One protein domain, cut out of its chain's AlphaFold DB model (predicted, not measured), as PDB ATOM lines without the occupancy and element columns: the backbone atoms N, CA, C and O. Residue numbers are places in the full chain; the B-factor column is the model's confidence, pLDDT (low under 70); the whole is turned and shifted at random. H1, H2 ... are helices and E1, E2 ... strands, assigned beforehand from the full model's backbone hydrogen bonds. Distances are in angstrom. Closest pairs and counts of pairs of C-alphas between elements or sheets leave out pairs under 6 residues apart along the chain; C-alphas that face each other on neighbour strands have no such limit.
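AT A GLANCE: This is residues 2 to 34, 232 to 268 and 309 to 443 of the 450 residues of the protein "SURF1-like protein" of Zhihengliuella halotolerans (UniProt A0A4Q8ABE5). Long helices run roughly lengthwise in an elongated body: H4, H5, H6 and H7 make a bundle, and the helix pair H2 and H3 lies along one side of it, joined to it where the first residues of H3 meet H5. A small strand hairpin, E1 and E2, sits at the end of the bundle where H4 ends and H5 begins, and short H1 packs on H3 far from that hairpin. The 205 printed residues hold seven named helices and two named strands in the order H1 H2 H3 H4 E1 E2 H5 H6 H7, the sheet being E1 - E2, antiparallel. The class is mostly helix; the whole is loose, with a radius of gyration of the C-alphas of 21.6 A and spans of 79 by 42 by 25 A.

HOW THE PARTS SIT: E1, residues 349 to 353, and E2, residues 365 to 369, form an antiparallel hairpin at 148 degrees, with N 350 and O 368 2.8 A apart and N 352 and O 366 3.0 A apart, both within hydrogen-bond range. H4, residues 313 to 347, comes closest to E1 at the C-alphas of Lys 344 and Glu 350, 5.4 A. H5, residues 379 to 405, touches H4 at a shallow tilt of 28 degrees, opposite ways; their closest C-alphas are those of Ala 326 and Tyr 394, 5.1 A. H6, residues 409 to 419, forms a helical hairpin with H5, closest at the C-alphas of Tyr 391 and Gly 419, 6.1 A. H7, residues 424 to 442, touches H4 at a shallow tilt of 10 degrees, opposite ways, closest at the C-alphas of Gly 331 and Ser 425, 5.4 A. H4 to H7 form an up and down bundle, each helix running against the one before it. H3, residues 232 to 268, touches H5 with residues 232 to 239 alone, closest at the C-alphas of Leu 232 and Ile 385, 6.3 A. H2, residues 8 to 33, touches H3 at a shallow tilt of 13 degrees, opposite ways, closest at the C-alphas of Ser 28 and Gly 237, 4.1 A; H2 and H5 are apart. H1, residues 2 to 5, touches H3, closest at the C-alphas of Thr 4 and Tyr 259, 6.0 A. Every O i to N i+4 pair is within hydrogen-bond range in H2, H4, H5 and H7, against 32 of 33 in H3 and 5 of 7 in H6; H1 is too short for such a pair.

IN THESE COORDINATES: H1 begins at C-alpha 2, (-4.085, -31.930, -15.003). H2 measures 37.5 A, H3 52.8 A, H4 49.9 A, H5 37.7 A and H7 26.7 A from first to last C-alpha. H4 begins at C-alpha 313, (-3.006, -47.816, 13.275), and H7 ends at C-alpha 442, (-14.126, -45.105, 17.233).

THE WHOLE: The two C-alphas farthest apart are those of Leu 268 and Asp 359, 78.7 A. Residues 35 to 231 are not printed, with 9.9 A between C-alphas 34 and 232; residues 269 to 308 are not printed either, with 17.7 A between C-alphas 268 and 309. Of the links that are printed whole, E1 to E2 is long. Residues 358 to 360 and residue 374 have pLDDT under 70; the mean of the printed part is 90.0.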
ATOM      1  N   LEU A   2      -4.203 -33.220 -14.297       86.44
ATOM      2  CA  LEU A   2      -4.085 -31.930 -15.003       86.44
ATOM      3  C   LEU A   2      -5.407 -31.133 -15.067       86.44
ATOM      4  O   LEU A   2      -5.442 -29.961 -14.714       86.44
ATOM      5  N   LYS A   3      -6.530 -31.796 -15.388       88.25
ATOM      6  CA  LYS A   3      -7.872 -31.172 -15.371       88.25
ATOM      7  C   LYS A   3      -8.273 -30.609 -13.999       88.25
ATOM      8  O   LYS A   3      -9.015 -29.639 -13.934       88.25
ATOM      9  N   THR A   4      -7.807 -31.216 -12.906       88.50
ATOM     10  CA  THR A   4      -8.057 -30.710 -11.548       88.50
ATOM     11  C   THR A   4      -7.189 -29.491 -11.277       88.50
ATOM     12  O   THR A   4      -7.720 -28.491 -10.819       88.50
ATOM     13  N   ALA A   5      -5.899 -29.534 -11.624       88.69
ATOM     14  CA  ALA A   5      -4.975 -28.414 -11.438       88.69
ATOM     15  C   ALA A   5      -5.423 -27.131 -12.168       88.69
ATOM     16  O   ALA A   5      -5.228 -26.037 -11.653       88.69
ATOM     17  N   LEU A   6      -6.080 -27.271 -13.324       92.44
ATOM     18  CA  LEU A   6      -6.594 -26.152 -14.125       92.44
ATOM     19  C   LEU A   6      -7.917 -25.551 -13.612       92.44
ATOM     20  O   LEU A   6      -8.395 -24.571 -14.178       92.44
ATOM     21  N   LYS A   7      -8.544 -26.105 -12.562       92.56
ATOM     22  CA  LYS A   7      -9.740 -25.475 -11.970       92.56
ATOM     23  C   LYS A   7      -9.351 -24.101 -11.385       92.56
ATOM     24  O   LYS A   7      -8.308 -24.023 -10.732       92.56
ATOM     25  N   PRO A   8     -10.201 -23.055 -11.481       94.62
ATOM     26  CA  PRO A   8      -9.870 -21.702 -11.012       94.62
ATOM     27  C   PRO A   8      -9.349 -21.644  -9.570       94.62
ATOM     28  O   PRO A   8      -8.367 -20.965  -9.289       94.62
ATOM     29  N   LYS A   9      -9.941 -22.441  -8.666       92.94
ATOM     30  CA  LYS A   9      -9.506 -22.541  -7.263       92.94
ATOM     31  C   LYS A   9      -8.039 -22.974  -7.108       92.94
ATOM     32  O   LYS A   9      -7.349 -22.486  -6.221       92.94
ATOM     33  N   TRP A  10      -7.562 -23.886  -7.960       93.44
ATOM     34  CA  TRP A  10      -6.207 -24.440  -7.886       93.44
ATOM     35  C   TRP A  10      -5.184 -23.576  -8.617       93.44
ATOM     36  O   TRP A  10      -4.039 -23.527  -8.178       93.44
ATOM     37  N   LEU A  11      -5.600 -22.848  -9.658       94.25
ATOM     38  CA  LEU A  11      -4.789 -21.804 -10.289       94.25
ATOM     39  C   LEU A  11      -4.560 -20.622  -9.341       94.25
ATOM     40  O   LEU A  11      -3.433 -20.159  -9.204       94.25
ATOM     41  N   LEU A  12      -5.599 -20.181  -8.624       94.94
ATOM     42  CA  LEU A  12      -5.467 -19.126  -7.617       94.94
ATOM     43  C   LEU A  12      -4.591 -19.582  -6.441       94.94
ATOM     44  O   LEU A  12      -3.728 -18.836  -5.988       94.94
ATOM     45  N   ALA A  13      -4.746 -20.834  -5.996       92.88
ATOM     46  CA  ALA A  13      -3.857 -21.422  -4.996       92.88
ATOM     47  C   ALA A  13      -2.404 -21.559  -5.491       92.88
ATOM     48  O   ALA A  13      -1.486 -21.413  -4.691       92.88
ATOM     49  N   LEU A  14      -2.185 -21.829  -6.787       94.94
ATOM     50  CA  LEU A  14      -0.844 -21.874  -7.381       94.94
ATOM     51  C   LEU A  14      -0.213 -20.485  -7.381       94.94
ATOM     52  O   LEU A  14       0.924 -20.341  -6.951       94.94
ATOM     53  N   LEU A  15      -0.958 -19.469  -7.826       96.50
ATOM     54  CA  LEU A  15      -0.497 -18.084  -7.804       96.50
ATOM     55  C   LEU A  15      -0.105 -17.668  -6.382       96.50
ATOM     56  O   LEU A  15       0.982 -17.139  -6.183       96.50
ATOM     57  N   LEU A  16      -0.942 -17.980  -5.388       95.00
ATOM     58  CA  LEU A  16      -0.624 -17.732  -3.983       95.00
ATOM     59  C   LEU A  16       0.655 -18.464  -3.544       95.00
ATOM     60  O   LEU A  16       1.515 -17.856  -2.917       95.00
ATOM     61  N   ALA A  17       0.804 -19.748  -3.887       95.00
ATOM     62  CA  ALA A  17       1.996 -20.522  -3.544       95.00
ATOM     63  C   ALA A  17       3.269 -19.949  -4.192       95.00
ATOM     64  O   ALA A  17       4.307 -19.906  -3.538       95.00
ATOM     65  N   LEU A  18       3.187 -19.474  -5.439       96.56
ATOM     66  CA  LEU A  18       4.298 -18.822  -6.139       96.56
ATOM     67  C   LEU A  18       4.662 -17.476  -5.507       96.56
ATOM     68  O   LEU A  18       5.842 -17.211  -5.314       96.56
ATOM     69  N   LEU A  19       3.671 -16.656  -5.145       97.00
ATOM     70  CA  LEU A  19       3.907 -15.381  -4.463       97.00
ATOM     71  C   LEU A  19       4.573 -15.591  -3.095       97.00
ATOM     72  O   LEU A  19       5.560 -14.927  -2.789       97.00
ATOM     73  N   LEU A  20       4.081 -16.549  -2.302       94.88
ATOM     74  CA  LEU A  20       4.680 -16.901  -1.010       94.88
ATOM     75  C   LEU A  20       6.103 -17.452  -1.175       94.88
ATOM     76  O   LEU A  20       7.014 -17.015  -0.479       94.88
ATOM     77  N   SER A  21       6.304 -18.376  -2.118       95.44
ATOM     78  CA  SER A  21       7.617 -18.963  -2.407       95.44
ATOM     79  C   SER A  21       8.619 -17.900  -2.871       95.44
ATOM     80  O   SER A  21       9.728 -17.844  -2.350       95.44
ATOM     81  N   GLY A  22       8.209 -16.992  -3.763       96.00
ATOM     82  CA  GLY A  22       9.023 -15.854  -4.193       96.00
ATOM     83  C   GLY A  22       9.401 -14.930  -3.034       96.00
ATOM     84  O   GLY A  22      10.568 -14.575  -2.899       96.00
ATOM     85  N   GLY A  23       8.451 -14.612  -2.149       96.44
ATOM     86  CA  GLY A  23       8.721 -13.846  -0.930       96.44
ATOM     87  C   GLY A  23       9.758 -14.518  -0.022       96.44
ATOM     88  O   GLY A  23      10.708 -13.871   0.409       96.44
ATOM     89  N   PHE A  24       9.634 -15.826   0.215       96.62
ATOM     90  CA  PHE A  24      10.613 -16.577   1.005       96.62
ATOM     91  C   PHE A  24      11.996 -16.635   0.342       96.62
ATOM     92  O   PHE A  24      13.003 -16.501   1.033       96.62
ATOM     93  N   VAL A  25      12.082 -16.762  -0.984       95.88
ATOM     94  CA  VAL A  25      13.369 -16.704  -1.702       95.88
ATOM     95  C   VAL A  25      14.029 -15.330  -1.552       95.88
ATOM     96  O   VAL A  25      15.230 -15.267  -1.305       95.88
ATOM     97  N   LEU A  26      13.261 -14.239  -1.636       95.62
ATOM     98  CA  LEU A  26      13.786 -12.886  -1.410       95.62
ATOM     99  C   LEU A  26      14.306 -12.712   0.023       95.62
ATOM    100  O   LEU A  26      15.395 -12.176   0.218       95.62
ATOM    101  N   LEU A  27      13.573 -13.218   1.020       94.25
ATOM    102  CA  LEU A  27      14.029 -13.221   2.413       94.25
ATOM    103  C   LEU A  27      15.301 -14.061   2.590       94.25
ATOM    104  O   LEU A  27      16.221 -13.629   3.277       94.25
ATOM    105  N   SER A  28      15.395 -15.217   1.930       93.69
ATOM    106  CA  SER A  28      16.591 -16.065   1.941       93.69
ATOM    107  C   SER A  28      17.813 -15.340   1.364       93.69
ATOM    108  O   SER A  28      18.874 -15.313   1.988       93.69
ATOM    109  N   GLN A  29      17.657 -14.674   0.214       92.75
ATOM    110  CA  GLN A  29      18.720 -13.867  -0.395       92.75
ATOM    111  C   GLN A  29      19.158 -12.713   0.508       92.75
ATOM    112  O   GLN A  29      20.358 -12.502   0.691       92.75
ATOM    113  N   TRP A  30      18.199 -11.994   1.096       89.94
ATOM    114  CA  TRP A  30      18.483 -10.906   2.029       89.94
ATOM    115  C   TRP A  30      19.290 -11.395   3.238       89.94
ATOM    116  O   TRP A  30      20.293 -10.784   3.606       89.94
ATOM    117  N   GLN A  31      18.910 -12.544   3.799       90.00
ATOM    118  CA  GLN A  31      19.617 -13.156   4.918       90.00
ATOM    119  C   GLN A  31      21.061 -13.540   4.561       90.00
ATOM    120  O   GLN A  31      21.984 -13.181   5.288       90.00
ATOM    121  N   PHE A  32      21.296 -14.191   3.416       87.12
ATOM    122  CA  PHE A  32      22.658 -14.541   2.991       87.12
ATOM    123  C   PHE A  32      23.532 -13.323   2.682       87.12
ATOM    124  O   PHE A  32      24.735 -13.364   2.940       87.12
ATOM    125  N   GLY A  33      22.951 -12.241   2.157       81.44
ATOM    126  CA  GLY A  33      23.668 -10.980   1.952       81.44
ATOM    127  C   GLY A  33      24.183 -10.384   3.264       81.44
ATOM    128  O   GLY A  33      25.305  -9.899   3.321       81.44
ATOM    129  N   ARG A  34      23.404 -10.505   4.344       78.56
ATOM    130  CA  ARG A  34      23.768 -10.046   5.694       78.56
ATOM    131  C   ARG A  34      24.733 -10.977   6.440       78.56
ATOM    132  O   ARG A  34      25.130 -10.654   7.551       78.56
ATOM    133  N   LEU A 232      23.285 -17.096  12.392       81.81
ATOM    134  CA  LEU A 232      21.842 -16.917  12.530       81.81
ATOM    135  C   LEU A 232      21.207 -16.598  11.175       81.81
ATOM    136  O   LEU A 232      20.269 -17.270  10.749       81.81
ATOM    137  N   ASN A 233      21.764 -15.619  10.463       86.62
ATOM    138  CA  ASN A 233      21.289 -15.228   9.142       86.62
ATOM    139  C   ASN A 233      21.480 -16.358   8.117       86.62
ATOM    140  O   ASN A 233      20.592 -16.590   7.300       86.62
ATOM    141  N   ILE A 234      22.568 -17.132   8.181       87.94
ATOM    142  CA  ILE A 234      22.736 -18.324   7.327       87.94
ATOM    143  C   ILE A 234      21.617 -19.339   7.576       87.94
ATOM    144  O   ILE A 234      20.991 -19.806   6.621       87.94
ATOM    145  N   PHE A 235      21.349 -19.679   8.837       89.62
ATOM    146  CA  PHE A 235      20.316 -20.654   9.178       89.62
ATOM    147  C   PHE A 235      18.924 -20.161   8.793       89.62
ATOM    148  O   PHE A 235      18.191 -20.909   8.147       89.62
ATOM    149  N   TYR A 236      18.595 -18.892   9.046       88.12
ATOM    150  CA  TYR A 236      17.350 -18.309   8.548       88.12
ATOM    151  C   TYR A 236      17.266 -18.341   7.023       88.12
ATOM    152  O   TYR A 236      16.215 -18.660   6.467       88.12
ATOM    153  N   GLY A 237      18.368 -18.064   6.324       91.50
ATOM    154  CA  GLY A 237      18.445 -18.189   4.871       91.50
ATOM    155  C   GLY A 237      18.056 -19.589   4.387       91.50
ATOM    156  O   GLY A 237      17.274 -19.720   3.439       91.50
ATOM    157  N   LEU A 238      18.537 -20.633   5.068       93.06
ATOM    158  CA  LEU A 238      18.199 -22.031   4.779       93.06
ATOM    159  C   LEU A 238      16.742 -22.376   5.120       93.06
ATOM    160  O   LEU A 238      16.078 -23.043   4.323       93.06
ATOM    161  N   GLU A 239      16.224 -21.908   6.257       92.50
ATOM    162  CA  GLU A 239      14.823 -22.111   6.656       92.50
ATOM    163  C   GLU A 239      13.855 -21.527   5.622       92.50
ATOM    164  O   GLU A 239      12.934 -22.211   5.163       92.50
ATOM    165  N   TRP A 240      14.096 -20.290   5.179       94.06
ATOM    166  CA  TRP A 240      13.271 -19.649   4.158       94.06
ATOM    167  C   TRP A 240      13.305 -20.400   2.826       94.06
ATOM    168  O   TRP A 240      12.260 -20.590   2.198       94.06
ATOM    169  N   ALA A 241      14.474 -20.894   2.414       93.06
ATOM    170  CA  ALA A 241      14.593 -21.717   1.212       93.06
ATOM    171  C   ALA A 241      13.791 -23.031   1.332       93.06
ATOM    172  O   ALA A 241      13.106 -23.433   0.385       93.06
ATOM    173  N   LEU A 242      13.808 -23.673   2.505       93.62
ATOM    174  CA  LEU A 242      13.007 -24.867   2.780       93.62
ATOM    175  C   LEU A 242      11.505 -24.559   2.700       93.62
ATOM    176  O   LEU A 242      10.768 -25.288   2.027       93.62
ATOM    177  N   PHE A 243      11.039 -23.467   3.316       93.12
ATOM    178  CA  PHE A 243       9.631 -23.059   3.255       93.12
ATOM    179  C   PHE A 243       9.176 -22.688   1.840       93.12
ATOM    180  O   PHE A 243       8.051 -23.022   1.456       93.12
ATOM    181  N   ALA A 244      10.052 -22.086   1.030       93.88
ATOM    182  CA  ALA A 244       9.784 -21.812  -0.380       93.88
ATOM    183  C   ALA A 244       9.472 -23.098  -1.161       93.88
ATOM    184  O   ALA A 244       8.480 -23.148  -1.899       93.88
ATOM    185  N   GLY A 245      10.269 -24.154  -0.959       93.31
ATOM    186  CA  GLY A 245      10.019 -25.474  -1.541       93.31
ATOM    187  C   GLY A 245       8.764 -26.143  -0.971       93.31
ATOM    188  O   GLY A 245       7.954 -26.708  -1.714       93.31
ATOM    189  N   PHE A 246       8.554 -26.033   0.344       93.00
ATOM    190  CA  PHE A 246       7.403 -26.624   1.025       93.00
ATOM    191  C   PHE A 246       6.066 -26.022   0.568       93.00
ATOM    192  O   PHE A 246       5.098 -26.763   0.402       93.00
ATOM    193  N   ALA A 247       5.999 -24.717   0.282       92.25
ATOM    194  CA  ALA A 247       4.795 -24.065  -0.238       92.25
ATOM    195  C   ALA A 247       4.342 -24.662  -1.585       92.25
ATOM    196  O   ALA A 247       3.164 -24.996  -1.767       92.25
ATOM    197  N   PHE A 248       5.281 -24.873  -2.513       90.62
ATOM    198  CA  PHE A 248       4.995 -25.499  -3.808       90.62
ATOM    199  C   PHE A 248       4.612 -26.981  -3.665       90.62
ATOM    200  O   PHE A 248       3.672 -27.478  -4.302       90.62
ATOM    201  N   PHE A 249       5.301 -27.693  -2.773       92.38
ATOM    202  CA  PHE A 249       4.974 -29.070  -2.431       92.38
ATOM    203  C   PHE A 249       3.560 -29.200  -1.832       92.38
ATOM    204  O   PHE A 249       2.789 -30.066  -2.260       92.38
ATOM    205  N   LEU A 250       3.174 -28.317  -0.905       90.69
ATOM    206  CA  LEU A 250       1.833 -28.276  -0.317       90.69
ATOM    207  C   LEU A 250       0.755 -28.036  -1.372       90.69
ATOM    208  O   LEU A 250      -0.249 -28.754  -1.379       90.69
ATOM    209  N   TRP A 251       0.960 -27.087  -2.289       93.75
ATOM    210  CA  TRP A 251       0.032 -26.865  -3.401       93.75
ATOM    211  C   TRP A 251      -0.175 -28.147  -4.215       93.75
ATOM    212  O   TRP A 251      -1.312 -28.594  -4.404       93.75
ATOM    213  N   THR A 252       0.925 -28.794  -4.616       91.00
ATOM    214  CA  THR A 252       0.884 -30.051  -5.372       91.00
ATOM    215  C   THR A 252       0.089 -31.111  -4.610       91.00
ATOM    216  O   THR A 252      -0.787 -31.778  -5.173       91.00
ATOM    217  N   ARG A 253       0.332 -31.244  -3.301       90.19
ATOM    218  CA  ARG A 253      -0.349 -32.222  -2.446       90.19
ATOM    219  C   ARG A 253      -1.853 -31.962  -2.357       90.19
ATOM    220  O   ARG A 253      -2.629 -32.912  -2.480       90.19
ATOM    221  N   LEU A 254      -2.265 -30.709  -2.183       89.56
ATOM    222  CA  LEU A 254      -3.675 -30.330  -2.085       89.56
ATOM    223  C   LEU A 254      -4.433 -30.609  -3.396       89.56
ATOM    224  O   LEU A 254      -5.533 -31.169  -3.357       89.56
ATOM    225  N   VAL A 255      -3.820 -30.333  -4.553       92.00
ATOM    226  CA  VAL A 255      -4.374 -30.675  -5.878       92.00
ATOM    227  C   VAL A 255      -4.532 -32.190  -6.039       92.00
ATOM    228  O   VAL A 255      -5.572 -32.673  -6.499       92.00
ATOM    229  N   VAL A 256      -3.508 -32.960  -5.651       89.25
ATOM    230  CA  VAL A 256      -3.528 -34.431  -5.700       89.25
ATOM    231  C   VAL A 256      -4.656 -34.987  -4.830       89.25
ATOM    232  O   VAL A 256      -5.357 -35.912  -5.247       89.25
ATOM    233  N   ASP A 257      -4.852 -34.438  -3.631       86.62
ATOM    234  CA  ASP A 257      -5.894 -34.895  -2.713       86.62
ATOM    235  C   ASP A 257      -7.308 -34.573  -3.211       86.62
ATOM    236  O   ASP A 257      -8.192 -35.421  -3.085       86.62
ATOM    237  N   ASP A 258      -7.523 -33.416  -3.840       87.81
ATOM    238  CA  ASP A 258      -8.796 -33.065  -4.490       87.81
ATOM    239  C   ASP A 258      -9.095 -33.983  -5.676       87.81
ATOM    240  O   ASP A 258     -10.187 -34.537  -5.778       87.81
ATOM    241  N   TYR A 259      -8.091 -34.249  -6.517       89.06
ATOM    242  CA  TYR A 259      -8.226 -35.198  -7.620       89.06
ATOM    243  C   TYR A 259      -8.603 -36.601  -7.123       89.06
ATOM    244  O   TYR A 259      -9.493 -37.247  -7.678       89.06
ATOM    245  N   ARG A 260      -7.952 -37.076  -6.052       85.94
ATOM    246  CA  ARG A 260      -8.260 -38.377  -5.437       85.94
ATOM    247  C   ARG A 260      -9.659 -38.406  -4.817       85.94
ATOM    248  O   ARG A 260     -10.266 -39.475  -4.791       85.94
ATOM    249  N   ARG A 261     -10.171 -37.281  -4.303       82.81
ATOM    250  CA  ARG A 261     -11.550 -37.166  -3.791       82.81
ATOM    251  C   ARG A 261     -12.568 -37.251  -4.928       82.81
ATOM    252  O   ARG A 261     -13.457 -38.095  -4.851       82.81
ATOM    253  N   ASP A 262     -12.378 -36.480  -5.997       84.88
ATOM    254  CA  ASP A 262     -13.249 -36.493  -7.181       84.88
ATOM    255  C   ASP A 262     -13.308 -37.887  -7.828       84.88
ATOM    256  O   ASP A 262     -14.385 -38.401  -8.128       84.88
ATOM    257  N   ALA A 263     -12.153 -38.542  -7.993       84.38
ATOM    258  CA  ALA A 263     -12.075 -39.879  -8.579       84.38
ATOM    259  C   ALA A 263     -12.844 -40.931  -7.760       84.38
ATOM    260  O   ALA A 263     -13.476 -41.821  -8.329       84.38
ATOM    261  N   ARG A 264     -12.829 -40.822  -6.424       79.75
ATOM    262  CA  ARG A 264     -13.584 -41.719  -5.531       79.75
ATOM    263  C   ARG A 264     -15.086 -41.462  -5.593       79.75
ATOM    264  O   ARG A 264     -15.846 -42.423  -5.641       79.75
ATOM    265  N   ALA A 265     -15.506 -40.198  -5.618       80.81
ATOM    266  CA  ALA A 265     -16.915 -39.842  -5.773       80.81
ATOM    267  C   ALA A 265     -17.479 -40.378  -7.102       80.81
ATOM    268  O   ALA A 265     -18.556 -40.968  -7.133       80.81
ATOM    269  N   ALA A 266     -16.702 -40.272  -8.185       83.31
ATOM    270  CA  ALA A 266     -17.073 -40.828  -9.481       83.31
ATOM    271  C   ALA A 266     -17.151 -42.367  -9.488       83.31
ATOM    272  O   ALA A 266     -17.983 -42.923 -10.199       83.31
ATOM    273  N   ALA A 267     -16.303 -43.057  -8.716       80.31
ATOM    274  CA  ALA A 267     -16.342 -44.515  -8.594       80.31
ATOM    275  C   ALA A 267     -17.584 -45.004  -7.826       80.31
ATOM    276  O   ALA A 267     -18.238 -45.936  -8.280       80.31
ATOM    277  N   LEU A 268     -17.946 -44.342  -6.719       77.75
ATOM    278  CA  LEU A 268     -19.143 -44.670  -5.930       77.75
ATOM    279  C   LEU A 268     -20.434 -44.510  -6.742       77.75
ATOM    280  O   LEU A 268     -21.311 -45.365  -6.669       77.75
ATOM    281  N   LEU A 309      -9.004 -43.203   7.140       81.62
ATOM    282  CA  LEU A 309      -7.657 -42.718   7.456       81.62
ATOM    283  C   LEU A 309      -6.665 -43.043   6.324       81.62
ATOM    284  O   LEU A 309      -6.946 -43.835   5.422       81.62
ATOM    285  N   GLY A 310      -5.534 -42.343   6.312       77.56
ATOM    286  CA  GLY A 310      -4.512 -42.400   5.264       77.56
ATOM    287  C   GLY A 310      -3.388 -43.410   5.496       77.56
ATOM    288  O   GLY A 310      -2.606 -43.613   4.576       77.56
ATOM    289  N   GLY A 311      -3.304 -44.021   6.679       82.06
ATOM    290  CA  GLY A 311      -2.314 -45.053   7.002       82.06
ATOM    291  C   GLY A 311      -2.825 -46.034   8.051       82.06
ATOM    292  O   GLY A 311      -3.999 -45.980   8.419       82.06
ATOM    293  N   THR A 312      -1.950 -46.930   8.512       86.00
ATOM    294  CA  THR A 312      -2.267 -47.983   9.490       86.00
ATOM    295  C   THR A 312      -2.336 -47.447  10.928       86.00
ATOM    296  O   THR A 312      -1.775 -46.393  11.236       86.00
ATOM    297  N   HIS A 313      -2.963 -48.188  11.851       83.31
ATOM    298  CA  HIS A 313      -3.006 -47.816  13.275       83.31
ATOM    299  C   HIS A 313      -1.602 -47.598  13.858       83.31
ATOM    300  O   HIS A 313      -1.382 -46.649  14.606       83.31
ATOM    301  N   ALA A 314      -0.642 -48.448  13.480       86.38
ATOM    302  CA  ALA A 314       0.743 -48.334  13.924       86.38
ATOM    303  C   ALA A 314       1.411 -47.056  13.393       86.38
ATOM    304  O   ALA A 314       2.052 -46.336  14.155       86.38
ATOM    305  N   GLN A 315       1.216 -46.731  12.109       89.38
ATOM    306  CA  GLN A 315       1.768 -45.516  11.503       89.38
ATOM    307  C   GLN A 315       1.207 -44.244  12.145       89.38
ATOM    308  O   GLN A 315       1.966 -43.307  12.390       89.38
ATOM    309  N   ILE A 316      -0.098 -44.214  12.435       90.81
ATOM    310  CA  ILE A 316      -0.754 -43.056  13.053       90.81
ATOM    311  C   ILE A 316      -0.287 -42.881  14.497       90.81
ATOM    312  O   ILE A 316       0.104 -41.779  14.869       90.81
ATOM    313  N   ARG A 317      -0.251 -43.956  15.296       91.00
ATOM    314  CA  ARG A 317       0.258 -43.896  16.677       91.00
ATOM    315  C   ARG A 317       1.718 -43.453  16.723       91.00
ATOM    316  O   ARG A 317       2.075 -42.622  17.550       91.00
ATOM    317  N   ASN A 318       2.545 -43.954  15.805       93.69
ATOM    318  CA  ASN A 318       3.937 -43.533  15.688       93.69
ATOM    319  C   ASN A 318       4.052 -42.044  15.325       93.69
ATOM    320  O   ASN A 318       4.796 -41.315  15.975       93.69
ATOM    321  N   ALA A 319       3.278 -41.571  14.343       93.69
ATOM    322  CA  ALA A 319       3.262 -40.159  13.968       93.69
ATOM    323  C   ALA A 319       2.767 -39.257  15.111       93.69
ATOM    324  O   ALA A 319       3.359 -38.209  15.345       93.69
ATOM    325  N   ALA A 320       1.737 -39.673  15.851       94.19
ATOM    326  CA  ALA A 320       1.239 -38.951  17.020       94.19
ATOM    327  C   ALA A 320       2.264 -38.908  18.165       94.19
ATOM    328  O   ALA A 320       2.357 -37.903  18.866       94.19
ATOM    329  N   GLY A 321       3.055 -39.972  18.340       94.19
ATOM    330  CA  GLY A 321       4.170 -40.006  19.287       94.19
ATOM    331  C   GLY A 321       5.284 -39.026  18.916       94.19
ATOM    332  O   GLY A 321       5.709 -38.240  19.758       94.19
ATOM    333  N   TRP A 322       5.711 -39.011  17.650       95.94
ATOM    334  CA  TRP A 322       6.711 -38.049  17.167       95.94
ATOM    335  C   TRP A 322       6.223 -36.604  17.237       95.94
ATOM    336  O   TRP A 322       6.963 -35.738  17.693       95.94
ATOM    337  N   PHE A 323       4.967 -36.359  16.859       96.00
ATOM    338  CA  PHE A 323       4.309 -35.064  17.024       96.00
ATOM    339  C   PHE A 323       4.355 -34.592  18.479       96.00
ATOM    340  O   PHE A 323       4.770 -33.467  18.737       96.00
ATOM    341  N   LYS A 324       4.004 -35.467  19.429       95.81
ATOM    342  CA  LYS A 324       4.073 -35.157  20.857       95.81
ATOM    343  C   LYS A 324       5.479 -34.730  21.271       95.81
ATOM    344  O   LYS A 324       5.645 -33.661  21.846       95.81
ATOM    345  N   VAL A 325       6.495 -35.531  20.951       97.00
ATOM    346  CA  VAL A 325       7.891 -35.214  21.302       97.00
ATOM    347  C   VAL A 325       8.318 -33.871  20.702       97.00
ATOM    348  O   VAL A 325       8.838 -33.019  21.422       97.00
ATOM    349  N   ALA A 326       8.046 -33.646  19.416       96.50
ATOM    350  CA  ALA A 326       8.401 -32.405  18.736       96.50
ATOM    351  C   ALA A 326       7.678 -31.180  19.325       96.50
ATOM    352  O   ALA A 326       8.303 -30.131  19.485       96.50
ATOM    353  N   ALA A 327       6.401 -31.315  19.701       96.06
ATOM    354  CA  ALA A 327       5.622 -30.247  20.329       96.06
ATOM    355  C   ALA A 327       6.205 -29.833  21.688       96.06
ATOM    356  O   ALA A 327       6.350 -28.641  21.957       96.06
ATOM    357  N   TYR A 328       6.586 -30.806  22.525       96.88
ATOM    358  CA  TYR A 328       7.201 -30.530  23.824       96.88
ATOM    359  C   TYR A 328       8.565 -29.856  23.677       96.88
ATOM    360  O   TYR A 328       8.797 -28.838  24.323       96.88
ATOM    361  N   ILE A 329       9.450 -30.376  22.817       96.94
ATOM    362  CA  ILE A 329      10.786 -29.784  22.637       96.94
ATOM    363  C   ILE A 329      10.664 -28.355  22.095       96.94
ATOM    364  O   ILE A 329      11.224 -27.428  22.676       96.94
ATOM    365  N   THR A 330       9.877 -28.155  21.035       96.44
ATOM    366  CA  THR A 330       9.672 -26.827  20.433       96.44
ATOM    367  C   THR A 330       9.037 -25.857  21.427       96.44
ATOM    368  O   THR A 330       9.470 -24.714  21.528       96.44
ATOM    369  N   GLY A 331       8.059 -26.325  22.213       96.50
ATOM    370  CA  GLY A 331       7.407 -25.545  23.262       96.50
ATOM    371  C   GLY A 331       8.352 -25.094  24.370       96.50
ATOM    372  O   GLY A 331       8.310 -23.934  24.767       96.50
ATOM    373  N   VAL A 332       9.222 -25.985  24.854       97.44
ATOM    374  CA  VAL A 332      10.229 -25.642  25.869       97.44
ATOM    375  C   VAL A 332      11.207 -24.602  25.326       97.44
ATOM    376  O   VAL A 332      11.438 -23.595  25.986       97.44
ATOM    377  N   PHE A 333      11.719 -24.790  24.108       97.00
ATOM    378  CA  PHE A 333      12.617 -23.818  23.478       97.00
ATOM    379  C   PHE A 333      11.942 -22.466  23.216       97.00
ATOM    380  O   PHE A 333      12.575 -21.433  23.396       97.00
ATOM    381  N   LEU A 334      10.652 -22.448  22.868       96.00
ATOM    382  CA  LEU A 334       9.899 -21.200  22.727       96.00
ATOM    383  C   LEU A 334       9.801 -20.445  24.060       96.00
ATOM    384  O   LEU A 334       9.932 -19.226  24.088       96.00
ATOM    385  N   LEU A 335       9.596 -21.154  25.175       97.06
ATOM    386  CA  LEU A 335       9.588 -20.533  26.502       97.06
ATOM    387  C   LEU A 335      10.974 -20.025  26.908       97.06
ATOM    388  O   LEU A 335      11.064 -18.933  27.466       97.06
ATOM    389  N   LEU A 336      12.041 -20.771  26.594       96.62
ATOM    390  CA  LEU A 336      13.414 -20.296  26.783       96.62
ATOM    391  C   LEU A 336      13.648 -19.005  25.996       96.62
ATOM    392  O   LEU A 336      14.113 -18.031  26.576       96.62
ATOM    393  N   LEU A 337      13.213 -18.942  24.735       94.62
ATOM    394  CA  LEU A 337      13.314 -17.716  23.948       94.62
ATOM    395  C   LEU A 337      12.566 -16.544  24.567       94.62
ATOM    396  O   LEU A 337      13.097 -15.443  24.586       94.62
ATOM    397  N   VAL A 338      11.363 -16.746  25.101       95.75
ATOM    398  CA  VAL A 338      10.636 -15.662  25.787       95.75
ATOM    399  C   VAL A 338      11.438 -15.128  26.978       95.75
ATOM    400  O   VAL A 338      11.532 -13.910  27.156       95.75
ATOM    401  N   VAL A 339      12.045 -16.017  27.770       95.75
ATOM    402  CA  VAL A 339      12.917 -15.627  28.889       95.75
ATOM    403  C   VAL A 339      14.122 -14.840  28.378       95.75
ATOM    404  O   VAL A 339      14.412 -13.767  28.897       95.75
ATOM    405  N   GLU A 340      14.779 -15.314  27.325       93.81
ATOM    406  CA  GLU A 340      15.969 -14.668  26.771       93.81
ATOM    407  C   GLU A 340      15.680 -13.333  26.091       93.81
ATOM    408  O   GLU A 340      16.448 -12.393  26.256       93.81
ATOM    409  N   MET A 341      14.558 -13.193  25.381       91.38
ATOM    410  CA  MET A 341      14.154 -11.901  24.817       91.38
ATOM    411  C   MET A 341      13.859 -10.895  25.933       91.38
ATOM    412  O   MET A 341      14.181  -9.717  25.804       91.38
ATOM    413  N   THR A 342      13.297 -11.360  27.051       94.50
ATOM    414  CA  THR A 342      13.082 -10.514  28.230       94.50
ATOM    415  C   THR A 342      14.411 -10.113  28.868       94.50
ATOM    416  O   THR A 342      14.595  -8.944  29.192       94.50
ATOM    417  N   ALA A 343      15.360 -11.043  29.006       93.44
ATOM    418  CA  ALA A 343      16.705 -10.758  29.505       93.44
ATOM    419  C   ALA A 343      17.435  -9.735  28.615       93.44
ATOM    420  O   ALA A 343      17.892  -8.698  29.099       93.44
ATOM    421  N   LYS A 344      17.444  -9.971  27.301       87.75
ATOM    422  CA  LYS A 344      18.180  -9.166  26.325       87.75
ATOM    423  C   LYS A 344      17.606  -7.768  26.164       87.75
ATOM    424  O   LYS A 344      18.329  -6.790  26.303       87.75
ATOM    425  N   TYR A 345      16.307  -7.661  25.897       88.38
ATOM    426  CA  TYR A 345      15.679  -6.370  25.598       88.38
ATOM    427  C   TYR A 345      15.120  -5.664  26.834       88.38
ATOM    428  O   TYR A 345      14.969  -4.448  26.817       88.38
ATOM    429  N   GLY A 346      14.792  -6.405  27.893       90.06
ATOM    430  CA  GLY A 346      14.290  -5.833  29.141       90.06
ATOM    431  C   GLY A 346      15.399  -5.439  30.114       90.06
ATOM    432  O   GLY A 346      15.279  -4.413  30.777       90.06
ATOM    433  N   PHE A 347      16.472  -6.232  30.192       90.25
ATOM    434  CA  PHE A 347      17.548  -6.044  31.172       90.25
ATOM    435  C   PHE A 347      18.928  -5.807  30.543       90.25
ATOM    436  O   PHE A 347      19.883  -5.579  31.279       90.25
ATOM    437  N   GLY A 348      19.051  -5.841  29.212       86.00
ATOM    438  CA  GLY A 348      20.322  -5.594  28.526       86.00
ATOM    439  C   GLY A 348      21.358  -6.702  28.721       86.00
ATOM    440  O   GLY A 348      22.552  -6.426  28.620       86.00
ATOM    441  N   VAL A 349      20.930  -7.937  29.015       89.88
ATOM    442  CA  VAL A 349      21.828  -9.073  29.292       89.88
ATOM    443  C   VAL A 349      21.497 -10.308  28.457       89.88
ATOM    444  O   VAL A 349      20.344 -10.553  28.114       89.88
ATOM    445  N   GLU A 350      22.490 -11.142  28.180       92.31
ATOM    446  CA  GLU A 350      22.331 -12.413  27.470       92.31
ATOM    447  C   GLU A 350      23.128 -13.546  28.118       92.31
ATOM    448  O   GLU A 350      24.038 -13.316  28.913       92.31
ATOM    449  N   LEU A 351      22.730 -14.790  27.840       93.88
ATOM    450  CA  LEU A 351      23.297 -15.966  28.488       93.88
ATOM    451  C   LEU A 351      24.520 -16.469  27.719       93.88
ATOM    452  O   LEU A 351      24.422 -16.861  26.552       93.88
ATOM    453  N   VAL A 352      25.663 -16.525  28.400       91.44
ATOM    454  CA  VAL A 352      26.947 -16.916  27.809       91.44
ATOM    455  C   VAL A 352      27.639 -17.947  28.693       91.44
ATOM    456  O   VAL A 352      27.688 -17.803  29.916       91.44
ATOM    457  N   ALA A 353      28.191 -18.990  28.069       92.81
ATOM    458  CA  ALA A 353      29.084 -19.952  28.711       92.81
ATOM    459  C   ALA A 353      30.538 -19.686  28.320       92.81
ATOM    460  O   ALA A 353      30.863 -19.644  27.136       92.81
ATOM    461  N   GLY A 354      31.432 -19.571  29.297       88.69
ATOM    462  CA  GLY A 354      32.818 -19.179  29.051       88.69
ATOM    463  C   GLY A 354      32.973 -17.680  28.763       88.69
ATOM    464  O   GLY A 354      32.020 -16.904  28.860       88.69
ATOM    465  N   GLY A 355      34.179 -17.298  28.350       80.56
ATOM    466  CA  GLY A 355      34.527 -15.922  27.995       80.56
ATOM    467  C   GLY A 355      35.066 -15.106  29.168       80.56
ATOM    468  O   GLY A 355      35.126 -15.573  30.307       80.56
ATOM    469  N   THR A 356      35.467 -13.879  28.864       74.50
ATOM    470  CA  THR A 356      36.040 -12.925  29.817       74.50
ATOM    471  C   THR A 356      35.218 -11.643  29.783       74.50
ATOM    472  O   THR A 356      34.929 -11.126  28.703       74.50
ATOM    473  N   LEU A 357      34.814 -11.155  30.952       73.56
ATOM    474  CA  LEU A 357      34.101  -9.890  31.126       73.56
ATOM    475  C   LEU A 357      35.073  -8.707  31.004       73.56
ATOM    476  O   LEU A 357      36.285  -8.871  31.145       73.56
ATOM    477  N   PHE A 358      34.558  -7.502  30.760       64.88
ATOM    478  CA  PHE A 358      35.406  -6.307  30.615       64.88
ATOM    479  C   PHE A 358      36.173  -5.885  31.868       64.88
ATOM    480  O   PHE A 358      37.171  -5.183  31.762       64.88
ATOM    481  N   ASP A 359      35.756  -6.337  33.045       68.75
ATOM    482  CA  ASP A 359      36.518  -6.163  34.283       68.75
ATOM    483  C   ASP A 359      37.688  -7.163  34.417       68.75
ATOM    484  O   ASP A 359      38.346  -7.224  35.455       68.75
ATOM    485  N   GLY A 360      37.941  -7.970  33.378       66.44
ATOM    486  CA  GLY A 360      38.976  -8.999  33.339       66.44
ATOM    487  C   GLY A 360      38.588 -10.302  34.042       66.44
ATOM    488  O   GLY A 360      39.373 -11.253  34.042       66.44
ATOM    489  N   SER A 361      37.393 -10.390  34.635       74.31
ATOM    490  CA  SER A 361      36.944 -11.605  35.311       74.31
ATOM    491  C   SER A 361      36.513 -12.687  34.312       74.31
ATOM    492  O   SER A 361      35.904 -12.426  33.272       74.31
ATOM    493  N   SER A 362      36.843 -13.945  34.610       82.69
ATOM    494  CA  SER A 362      36.421 -15.079  33.786       82.69
ATOM    495  C   SER A 362      34.954 -15.420  34.048       82.69
ATOM    496  O   SER A 362      34.574 -15.666  35.195       82.69
ATOM    497  N   ASN A 363      34.153 -15.546  32.995       85.38
ATOM    498  CA  ASN A 363      32.795 -16.068  33.079       85.38
ATOM    499  C   ASN A 363      32.796 -17.578  32.806       85.38
ATOM    500  O   ASN A 363      33.293 -18.033  31.781       85.38
ATOM    501  N   ALA A 364      32.206 -18.372  33.701       89.19
ATOM    502  CA  ALA A 364      31.989 -19.800  33.454       89.19
ATOM    503  C   ALA A 364      30.634 -20.046  32.772       89.19
ATOM    504  O   ALA A 364      30.559 -20.731  31.753       89.19
ATOM    505  N   LEU A 365      29.567 -19.478  33.332       92.94
ATOM    506  CA  LEU A 365      28.207 -19.503  32.804       92.94
ATOM    507  C   LEU A 365      27.403 -18.422  33.526       92.94
ATOM    508  O   LEU A 365      27.296 -18.464  34.752       92.94
ATOM    509  N   GLY A 366      26.790 -17.502  32.788       90.88
ATOM    510  CA  GLY A 366      26.020 -16.431  33.408       90.88
ATOM    511  C   GLY A 366      25.324 -15.519  32.413       90.88
ATOM    512  O   GLY A 366      25.611 -15.545  31.215       90.88
ATOM    513  N   PHE A 367      24.390 -14.723  32.935       92.00
ATOM    514  CA  PHE A 367      23.848 -13.578  32.216       92.00
ATOM    515  C   PHE A 367      24.852 -12.434  32.293       92.00
ATOM    516  O   PHE A 367      25.212 -12.002  33.388       92.00
ATOM    517  N   VAL A 368      25.289 -11.963  31.136       87.00
ATOM    518  CA  VAL A 368      26.293 -10.910  30.982       87.00
ATOM    519  C   VAL A 368      25.720  -9.796  30.105       87.00
ATOM    520  O   VAL A 368      24.818 -10.076  29.313       87.00
ATOM    521  N   PRO A 369      26.171  -8.537  30.230       84.38
ATOM    522  CA  PRO A 369      25.702  -7.465  29.353       84.38
ATOM    523  C   PRO A 369      25.930  -7.818  27.876       84.38
ATOM    524  O   PRO A 369      26.943  -8.437  27.562       84.38
ATOM    525  N   VAL A 370      25.009  -7.434  26.982       75.69
ATOM    526  CA  VAL A 370      25.002  -7.852  25.554       75.69
ATOM    527  C   VAL A 370      26.289  -7.494  24.804       75.69
ATOM    528  O   VAL A 370      26.660  -8.200  23.876       75.69
ATOM    529  N   ASP A 371      27.008  -6.475  25.269       76.69
ATOM    530  CA  ASP A 371      28.306  -6.081  24.718       76.69
ATOM    531  C   ASP A 371      29.449  -6.265  25.723       76.69
ATOM    532  O   ASP A 371      30.569  -5.904  25.423       76.69
ATOM    533  N   GLY A 372      29.182  -6.815  26.915       73.38
ATOM    534  CA  GLY A 372      30.037  -6.765  28.108       73.38
ATOM    535  C   GLY A 372      31.147  -7.814  28.221       73.38
ATOM    536  O   GLY A 372      31.720  -7.968  29.303       73.38
ATOM    537  N   TYR A 373      31.375  -8.615  27.182       74.50
ATOM    538  CA  TYR A 373      32.201  -9.817  27.271       74.50
ATOM    539  C   TYR A 373      32.913 -10.138  25.951       74.50
ATOM    540  O   TYR A 373      32.474  -9.757  24.869       74.50
ATOM    541  N   THR A 374      34.012 -10.889  26.039       67.06
ATOM    542  CA  THR A 374      34.781 -11.365  24.881       67.06
ATOM    543  C   THR A 374      35.013 -12.872  24.954       67.06
ATOM    544  O   THR A 374      35.188 -13.457  26.027       67.06
ATOM    545  N   GLY A 375      34.983 -13.530  23.793       71.19
ATOM    546  CA  GLY A 375      35.016 -14.991  23.712       71.19
ATOM    547  C   GLY A 375      33.763 -15.659  24.300       71.19
ATOM    548  O   GLY A 375      32.726 -15.031  24.492       71.19
ATOM    549  N   GLY A 376      33.853 -16.962  24.573       82.25
ATOM    550  CA  GLY A 376      32.731 -17.754  25.091       82.25
ATOM    551  C   GLY A 376      31.721 -18.202  24.025       82.25
ATOM    552  O   GLY A 376      31.819 -17.886  22.841       82.25
ATOM    553  N   PHE A 377      30.754 -19.006  24.457       85.50
ATOM    554  CA  PHE A 377      29.666 -19.542  23.650       85.50
ATOM    555  C   PHE A 377      28.360 -18.835  24.024       85.50
ATOM    556  O   PHE A 377      27.857 -19.000  25.139       85.50
ATOM    557  N   ASN A 378      27.811 -18.054  23.090       89.12
ATOM    558  CA  ASN A 378      26.540 -17.356  23.274       89.12
ATOM    559  C   ASN A 378      25.382 -18.371  23.232       89.12
ATOM    560  O   ASN A 378      24.974 -18.847  22.167       89.12
ATOM    561  N   ILE A 379      24.875 -18.730  24.413       91.75
ATOM    562  CA  ILE A 379      23.792 -19.705  24.573       91.75
ATOM    563  C   ILE A 379      22.483 -19.125  24.046       91.75
ATOM    564  O   ILE A 379      21.718 -19.859  23.427       91.75
ATOM    565  N   THR A 380      22.258 -17.824  24.217       91.31
ATOM    566  CA  THR A 380      21.060 -17.152  23.701       91.31
ATOM    567  C   THR A 380      20.938 -17.254  22.186       91.31
ATOM    568  O   THR A 380      19.895 -17.636  21.651       91.31
ATOM    569  N   LEU A 381      22.038 -17.033  21.471       87.69
ATOM    570  CA  LEU A 381      22.110 -17.266  20.035       87.69
ATOM    571  C   LEU A 381      21.866 -18.746  19.687       87.69
ATOM    572  O   LEU A 381      21.110 -19.060  18.764       87.69
ATOM    573  N   ALA A 382      22.480 -19.667  20.433       91.38
ATOM    574  CA  ALA A 382      22.331 -21.098  20.196       91.38
ATOM    575  C   ALA A 382      20.888 -21.590  20.397       91.38
ATOM    576  O   ALA A 382      20.397 -22.387  19.595       91.38
ATOM    577  N   ILE A 383      20.189 -21.102  21.427       93.94
ATOM    578  CA  ILE A 383      18.782 -21.421  21.697       93.94
ATOM    579  C   ILE A 383      17.891 -20.907  20.566       93.94
ATOM    580  O   ILE A 383      16.998 -21.633  20.123       93.94
ATOM    581  N   GLN A 384      18.165 -19.712  20.036       91.12
ATOM    582  CA  GLN A 384      17.432 -19.151  18.898       91.12
ATOM    583  C   GLN A 384      17.574 -19.990  17.630       91.12
ATOM    584  O   GLN A 384      16.565 -20.340  17.014       91.12
ATOM    585  N   ILE A 385      18.800 -20.389  17.293       90.81
ATOM    586  CA  ILE A 385      19.061 -21.278  16.155       90.81
ATOM    587  C   ILE A 385      18.387 -22.640  16.373       90.81
ATOM    588  O   ILE A 385      17.700 -23.151  15.487       90.81
ATOM    589  N   ALA A 386      18.551 -23.235  17.557       94.62
ATOM    590  CA  ALA A 386      17.995 -24.546  17.867       94.62
ATOM    591  C   ALA A 386      16.460 -24.553  17.804       94.62
ATOM    592  O   ALA A 386      15.880 -25.478  17.235       94.62
ATOM    593  N   HIS A 387      15.794 -23.525  18.334       94.75
ATOM    594  CA  HIS A 387      14.340 -23.414  18.271       94.75
ATOM    595  C   HIS A 387      13.821 -23.397  16.827       94.75
ATOM    596  O   HIS A 387      12.890 -24.144  16.526       94.75
ATOM    597  N   GLY A 388      14.434 -22.600  15.940       91.62
ATOM    598  CA  GLY A 388      14.039 -22.511  14.527       91.62
ATOM    599  C   GLY A 388      14.052 -23.877  13.835       91.62
ATOM    600  O   GLY A 388      13.045 -24.325  13.277       91.62
ATOM    601  N   TRP A 389      15.136 -24.638  14.005       94.19
ATOM    602  CA  TRP A 389      15.241 -25.991  13.454       94.19
ATOM    603  C   TRP A 389      14.299 -27.000  14.114       94.19
ATOM    604  O   TRP A 389      13.713 -27.841  13.424       94.19
ATOM    605  N   MET A 390      14.096 -26.916  15.431       94.38
ATOM    606  CA  MET A 390      13.096 -27.745  16.108       94.38
ATOM    607  C   MET A 390      11.684 -27.440  15.602       94.38
ATOM    608  O   MET A 390      10.894 -28.369  15.424       94.38
ATOM    609  N   TYR A 391      11.388 -26.181  15.274       95.06
ATOM    610  CA  TYR A 391      10.125 -25.788  14.664       95.06
ATOM    611  C   TYR A 391       9.960 -26.363  13.249       95.06
ATOM    612  O   TYR A 391       8.896 -26.887  12.923       95.06
ATOM    613  N   VAL A 392      11.012 -26.388  12.423       94.62
ATOM    614  CA  VAL A 392      10.974 -27.086  11.121       94.62
ATOM    615  C   VAL A 392      10.634 -28.572  11.305       94.62
ATOM    616  O   VAL A 392       9.751 -29.098  10.621       94.62
ATOM    617  N   LEU A 393      11.282 -29.256  12.253       95.69
ATOM    618  CA  LEU A 393      10.992 -30.662  12.564       95.69
ATOM    619  C   LEU A 393       9.561 -30.860  13.083       95.69
ATOM    620  O   LEU A 393       8.899 -31.838  12.717       95.69
ATOM    621  N   TYR A 394       9.070 -29.927  13.897       96.38
ATOM    622  CA  TYR A 394       7.692 -29.902  14.370       96.38
ATOM    623  C   TYR A 394       6.699 -29.805  13.207       96.38
ATOM    624  O   TYR A 394       5.828 -30.666  13.089       96.38
ATOM    625  N   LEU A 395       6.899 -28.876  12.267       95.25
ATOM    626  CA  LEU A 395       6.049 -28.746  11.078       95.25
ATOM    627  C   LEU A 395       6.058 -29.999  10.191       95.25
ATOM    628  O   LEU A 395       5.030 -30.364   9.613       95.25
ATOM    629  N   LEU A 396       7.191 -30.701  10.089       95.44
ATOM    630  CA  LEU A 396       7.261 -31.984   9.379       95.44
ATOM    631  C   LEU A 396       6.434 -33.072  10.085       95.44
ATOM    632  O   LEU A 396       5.742 -33.852   9.417       95.44
ATOM    633  N   CYS A 397       6.466 -33.118  11.420       96.25
ATOM    634  CA  CYS A 397       5.643 -34.032  12.216       96.25
ATOM    635  C   CYS A 397       4.150 -33.701  12.093       96.25
ATOM    636  O   CYS A 397       3.347 -34.602  11.829       96.25
ATOM    637  N   ASP A 398       3.794 -32.420  12.193       95.31
ATOM    638  CA  ASP A 398       2.444 -31.891  11.990       95.31
ATOM    639  C   ASP A 398       1.898 -32.286  10.626       95.31
ATOM    640  O   ASP A 398       0.802 -32.838  10.508       95.31
ATOM    641  N   PHE A 399       2.692 -32.055   9.581       94.38
ATOM    642  CA  PHE A 399       2.329 -32.389   8.217       94.38
ATOM    643  C   PHE A 399       2.131 -33.896   8.030       94.38
ATOM    644  O   PHE A 399       1.153 -34.323   7.408       94.38
ATOM    645  N   ARG A 400       3.024 -34.723   8.589       94.56
ATOM    646  CA  ARG A 400       2.902 -36.185   8.543       94.56
ATOM    647  C   ARG A 400       1.627 -36.658   9.236       94.56
ATOM    648  O   ARG A 400       0.880 -37.447   8.654       94.56
ATOM    649  N   LEU A 401       1.361 -36.178  10.449       94.19
ATOM    650  CA  LEU A 401       0.160 -36.534  11.202       94.19
ATOM    651  C   LEU A 401      -1.102 -36.064  10.468       94.19
ATOM    652  O   LEU A 401      -2.022 -36.853  10.252       94.19
ATOM    653  N   TRP A 402      -1.112 -34.821   9.986       94.12
ATOM    654  CA  TRP A 402      -2.192 -34.258   9.177       94.12
ATOM    655  C   TRP A 402      -2.484 -35.098   7.929       94.12
ATOM    656  O   TRP A 402      -3.651 -35.364   7.618       94.12
ATOM    657  N   MET A 403      -1.441 -35.564   7.236       90.81
ATOM    658  CA  MET A 403      -1.583 -36.395   6.043       90.81
ATOM    659  C   MET A 403      -2.214 -37.753   6.368       90.81
ATOM    660  O   MET A 403      -3.118 -38.194   5.653       90.81
ATOM    661  N   LEU A 404      -1.764 -38.402   7.444       90.06
ATOM    662  CA  LEU A 404      -2.275 -39.705   7.871       90.06
ATOM    663  C   LEU A 404      -3.711 -39.612   8.394       90.06
ATOM    664  O   LEU A 404      -4.541 -40.460   8.069       90.06
ATOM    665  N   MET A 405      -4.040 -38.552   9.128       89.81
ATOM    666  CA  MET A 405      -5.395 -38.314   9.627       89.81
ATOM    667  C   MET A 405      -6.334 -37.762   8.548       89.81
ATOM    668  O   MET A 405      -7.554 -37.814   8.687       89.81
ATOM    669  N   ARG A 406      -5.788 -37.252   7.434       87.19
ATOM    670  CA  ARG A 406      -6.526 -36.646   6.310       87.19
ATOM    671  C   ARG A 406      -7.442 -35.512   6.769       87.19
ATOM    672  O   ARG A 406      -8.600 -35.434   6.336       87.19
ATOM    673  N   TRP A 407      -6.975 -34.696   7.711       88.31
ATOM    674  CA  TRP A 407      -7.740 -33.562   8.232       88.31
ATOM    675  C   TRP A 407      -7.885 -32.449   7.188       88.31
ATOM    676  O   TRP A 407      -7.242 -32.435   6.136       88.31
ATOM    677  N   LYS A 408      -8.786 -31.501   7.463       89.94
ATOM    678  CA  LYS A 408      -8.883 -30.266   6.676       89.94
ATOM    679  C   LYS A 408      -7.600 -29.450   6.855       89.94
ATOM    680  O   LYS A 408      -6.950 -29.537   7.891       89.94
ATOM    681  N   PHE A 409      -7.244 -28.648   5.856       87.44
ATOM    682  CA  PHE A 409      -6.025 -27.832   5.880       87.44
ATOM    683  C   PHE A 409      -5.980 -26.848   7.064       87.44
ATOM    684  O   PHE A 409      -4.930 -26.659   7.662       87.44
ATOM    685  N   THR A 410      -7.126 -26.311   7.493       90.25
ATOM    686  CA  THR A 410      -7.221 -25.448   8.686       90.25
ATOM    687  C   THR A 410      -6.717 -26.119   9.962       90.25
ATOM    688  O   THR A 410      -6.238 -25.438  10.863       90.25
ATOM    689  N   ARG A 411      -6.778 -27.456  10.036       92.00
ATOM    690  CA  ARG A 411      -6.220 -28.209  11.159       92.00
ATOM    691  C   ARG A 411      -4.694 -28.118  11.179       92.00
ATOM    692  O   ARG A 411      -4.153 -27.940  12.256       92.00
ATOM    693  N   LEU A 412      -4.040 -28.193  10.013       93.62
ATOM    694  CA  LEU A 412      -2.585 -28.044   9.882       93.62
ATOM    695  C   LEU A 412      -2.128 -26.652  10.345       93.62
ATOM    696  O   LEU A 412      -1.163 -26.542  11.083       93.62
ATOM    697  N   LEU A 413      -2.866 -25.603   9.965       92.94
ATOM    698  CA  LEU A 413      -2.602 -24.235  10.425       92.94
ATOM    699  C   LEU A 413      -2.721 -24.113  11.949       92.94
ATOM    700  O   LEU A 413      -1.847 -23.546  12.590       92.94
ATOM    701  N   PHE A 414      -3.788 -24.665  12.535       94.62
ATOM    702  CA  PHE A 414      -3.995 -24.610  13.981       94.62
ATOM    703  C   PHE A 414      -2.909 -25.352  14.765       94.62
ATOM    704  O   PHE A 414      -2.467 -24.845  15.790       94.62
ATOM    705  N   ILE A 415      -2.487 -26.536  14.301       95.00
ATOM    706  CA  ILE A 415      -1.408 -27.268  14.976       95.00
ATOM    707  C   ILE A 415      -0.072 -26.535  14.836       95.00
ATOM    708  O   ILE A 415       0.570 -26.298  15.849       95.00
ATOM    709  N   ALA A 416       0.245 -26.014  13.646       94.50
ATOM    710  CA  ALA A 416       1.471 -25.256  13.405       94.50
ATOM    711  C   ALA A 416       1.614 -24.025  14.324       94.50
ATOM    712  O   ALA A 416       2.711 -23.736  14.797       94.50
ATOM    713  N   LEU A 417       0.507 -23.335  14.653       95.12
ATOM    714  CA  LEU A 417       0.511 -22.211  15.607       95.12
ATOM    715  C   LEU A 417       1.032 -22.596  17.000       95.12
ATOM    716  O   LEU A 417       1.525 -21.728  17.721       95.12
ATOM    717  N   GLY A 418       0.960 -23.878  17.370       93.31
ATOM    718  CA  GLY A 418       1.515 -24.391  18.618       93.31
ATOM    719  C   GLY A 418       3.009 -24.105  18.772       93.31
ATOM    720  O   GLY A 418       3.457 -23.871  19.887       93.31
ATOM    721  N   GLY A 419       3.768 -24.054  17.673       90.56
ATOM    722  CA  GLY A 419       5.204 -23.764  17.706       90.56
ATOM    723  C   GLY A 419       5.570 -22.279  17.783       90.56
ATOM    724  O   GLY A 419       6.742 -21.977  17.957       90.56
ATOM    725  N   VAL A 420       4.597 -21.362  17.667       93.19
ATOM    726  CA  VAL A 420       4.839 -19.905  17.580       93.19
ATOM    727  C   VAL A 420       4.217 -19.139  18.748       93.19
ATOM    728  O   VAL A 420       4.749 -18.123  19.183       93.19
ATOM    729  N   VAL A 421       3.084 -19.611  19.273       94.62
ATOM    730  CA  VAL A 421       2.399 -18.960  20.398       94.62
ATOM    731  C   VAL A 421       2.867 -19.590  21.717       94.62
ATOM    732  O   VAL A 421       2.702 -20.803  21.888       94.62
ATOM    733  N   PRO A 422       3.402 -18.807  22.676       93.12
ATOM    734  CA  PRO A 422       3.850 -19.333  23.962       93.12
ATOM    735  C   PRO A 422       2.766 -20.163  24.657       93.12
ATOM    736  O   PRO A 422       1.590 -19.803  24.646       93.12
ATOM    737  N   PHE A 423       3.169 -21.290  25.249       95.25
ATOM    738  CA  PHE A 423       2.311 -22.297  25.900       95.25
ATOM    739  C   PHE A 423       1.316 -23.050  24.997       95.25
ATOM    740  O   PHE A 423       0.810 -24.100  25.403       95.25
ATOM    741  N   LEU A 424       1.038 -22.573  23.778       95.00
ATOM    742  CA  LEU A 424       0.031 -23.177  22.908       95.00
ATOM    743  C   LEU A 424       0.433 -24.582  22.444       95.00
ATOM    744  O   LEU A 424      -0.445 -25.431  22.300       95.00
ATOM    745  N   SER A 425       1.729 -24.858  22.274       93.00
ATOM    746  CA  SER A 425       2.257 -26.188  21.930       93.00
ATOM    747  C   SER A 425       1.734 -27.287  22.854       93.00
ATOM    748  O   SER A 425       1.265 -28.312  22.367       93.00
ATOM    749  N   PHE A 426       1.755 -27.067  24.171       94.94
ATOM    750  CA  PHE A 426       1.324 -28.055  25.166       94.94
ATOM    751  C   PHE A 426      -0.188 -28.286  25.116       94.94
ATOM    752  O   PHE A 426      -0.653 -29.422  25.193       94.94
ATOM    753  N   TYR A 427      -0.968 -27.216  24.939       95.62
ATOM    754  CA  TYR A 427      -2.419 -27.322  24.788       95.62
ATOM    755  C   TYR A 427      -2.802 -28.061  23.499       95.62
ATOM    756  O   TYR A 427      -3.640 -28.968  23.510       95.62
ATOM    757  N   VAL A 428      -2.191 -27.666  22.380       93.88
ATOM    758  CA  VAL A 428      -2.419 -28.267  21.066       93.88
ATOM    759  C   VAL A 428      -2.011 -29.732  21.084       93.88
ATOM    760  O   VAL A 428      -2.782 -30.562  20.609       93.88
ATOM    761  N   GLU A 429      -0.856 -30.066  21.661       95.69
ATOM    762  CA  GLU A 429      -0.402 -31.448  21.802       95.69
ATOM    763  C   GLU A 429      -1.434 -32.297  22.539       95.69
ATOM    764  O   GLU A 429      -1.935 -33.262  21.960       95.69
ATOM    765  N   ALA A 430      -1.815 -31.900  23.756       92.88
ATOM    766  CA  ALA A 430      -2.717 -32.682  24.594       92.88
ATOM    767  C   ALA A 430      -4.069 -32.913  23.905       92.88
ATOM    768  O   ALA A 430      -4.593 -34.031  23.875       92.88
ATOM    769  N   LYS A 431      -4.614 -31.859  23.286       94.38
ATOM    770  CA  LYS A 431      -5.878 -31.920  22.548       94.38
ATOM    771  C   LYS A 431      -5.786 -32.834  21.330       94.38
ATOM    772  O   LYS A 431      -6.643 -33.692  21.135       94.38
ATOM    773  N   ILE A 432      -4.768 -32.647  20.492       93.88
ATOM    774  CA  ILE A 432      -4.609 -33.401  19.245       93.88
ATOM    775  C   ILE A 432      -4.307 -34.868  19.537       93.88
ATOM    776  O   ILE A 432      -4.855 -35.741  18.868       93.88
ATOM    777  N   HIS A 433      -3.492 -35.157  20.551       91.75
ATOM    778  CA  HIS A 433      -3.185 -36.525  20.938       91.75
ATOM    779  C   HIS A 433      -4.441 -37.269  21.412       91.75
ATOM    780  O   HIS A 433      -4.697 -38.384  20.952       91.75
ATOM    781  N   ALA A 434      -5.256 -36.642  22.268       90.94
ATOM    782  CA  ALA A 434      -6.517 -37.220  22.732       90.94
ATOM    783  C   ALA A 434      -7.495 -37.481  21.572       90.94
ATOM    784  O   ALA A 434      -8.042 -38.577  21.458       90.94
ATOM    785  N   GLU A 435      -7.657 -36.511  20.666       91.00
ATOM    786  CA  GLU A 435      -8.517 -36.661  19.488       91.00
ATOM    787  C   GLU A 435      -8.048 -37.794  18.561       91.00
ATOM    788  O   GLU A 435      -8.872 -38.552  18.054       91.00
ATOM    789  N   VAL A 436      -6.735 -37.946  18.348       90.62
ATOM    790  CA  VAL A 436      -6.187 -39.027  17.513       90.62
ATOM    791  C   VAL A 436      -6.480 -40.399  18.118       90.62
ATOM    792  O   VAL A 436      -6.876 -41.303  17.381       90.62
ATOM    793  N   GLN A 437      -6.309 -40.571  19.434       88.44
ATOM    794  CA  GLN A 437      -6.624 -41.845  20.093       88.44
ATOM    795  C   GLN A 437      -8.119 -42.156  20.003       88.44
ATOM    796  O   GLN A 437      -8.489 -43.258  19.598       88.44
ATOM    797  N   GLN A 438      -8.971 -41.161  20.259       88.50
ATOM    798  CA  GLN A 438     -10.418 -41.315  20.146       88.50
ATOM    799  C   GLN A 438     -10.845 -41.689  18.717       88.50
ATOM    800  O   GLN A 438     -11.636 -42.611  18.535       88.50
ATOM    801  N   GLU A 439     -10.303 -41.020  17.691       84.75
ATOM    802  CA  GLU A 439     -10.654 -41.270  16.283       84.75
ATOM    803  C   GLU A 439     -10.186 -42.663  15.818       84.75
ATOM    804  O   GLU A 439     -10.863 -43.297  15.000       84.75
ATOM    805  N   ILE A 440      -9.072 -43.164  16.368       83.50
ATOM    806  CA  ILE A 440      -8.585 -44.537  16.177       83.50
ATOM    807  C   ILE A 440      -9.540 -45.561  16.805       83.50
ATOM    808  O   ILE A 440      -9.873 -46.553  16.154       83.50
ATOM    809  N   GLU A 441      -9.959 -45.338  18.050       83.00
ATOM    810  CA  GLU A 441     -10.821 -46.257  18.804       83.00
ATOM    811  C   GLU A 441     -12.237 -46.317  18.233       83.00
ATOM    812  O   GLU A 441     -12.814 -47.397  18.119       83.00
ATOM    813  N   SER A 442     -12.780 -45.176  17.800       80.56
ATOM    814  CA  SER A 442     -14.126 -45.105  17.233       80.56
ATOM    815  C   SER A 442     -14.212 -45.613  15.789       80.56
ATOM    816  O   SER A 442     -15.312 -45.863  15.301       80.56
ATOM    817  N   ASN A 443     -13.085 -45.750  15.071       73.69
ATOM    818  CA  ASN A 443     -13.073 -46.131  13.652       73.69
ATOM    819  C   ASN A 443     -12.092 -47.276  13.304       73.69
ATOM    820  O   ASN A 443     -11.286 -47.134  12.374       73.69
TER     821      ASN A 443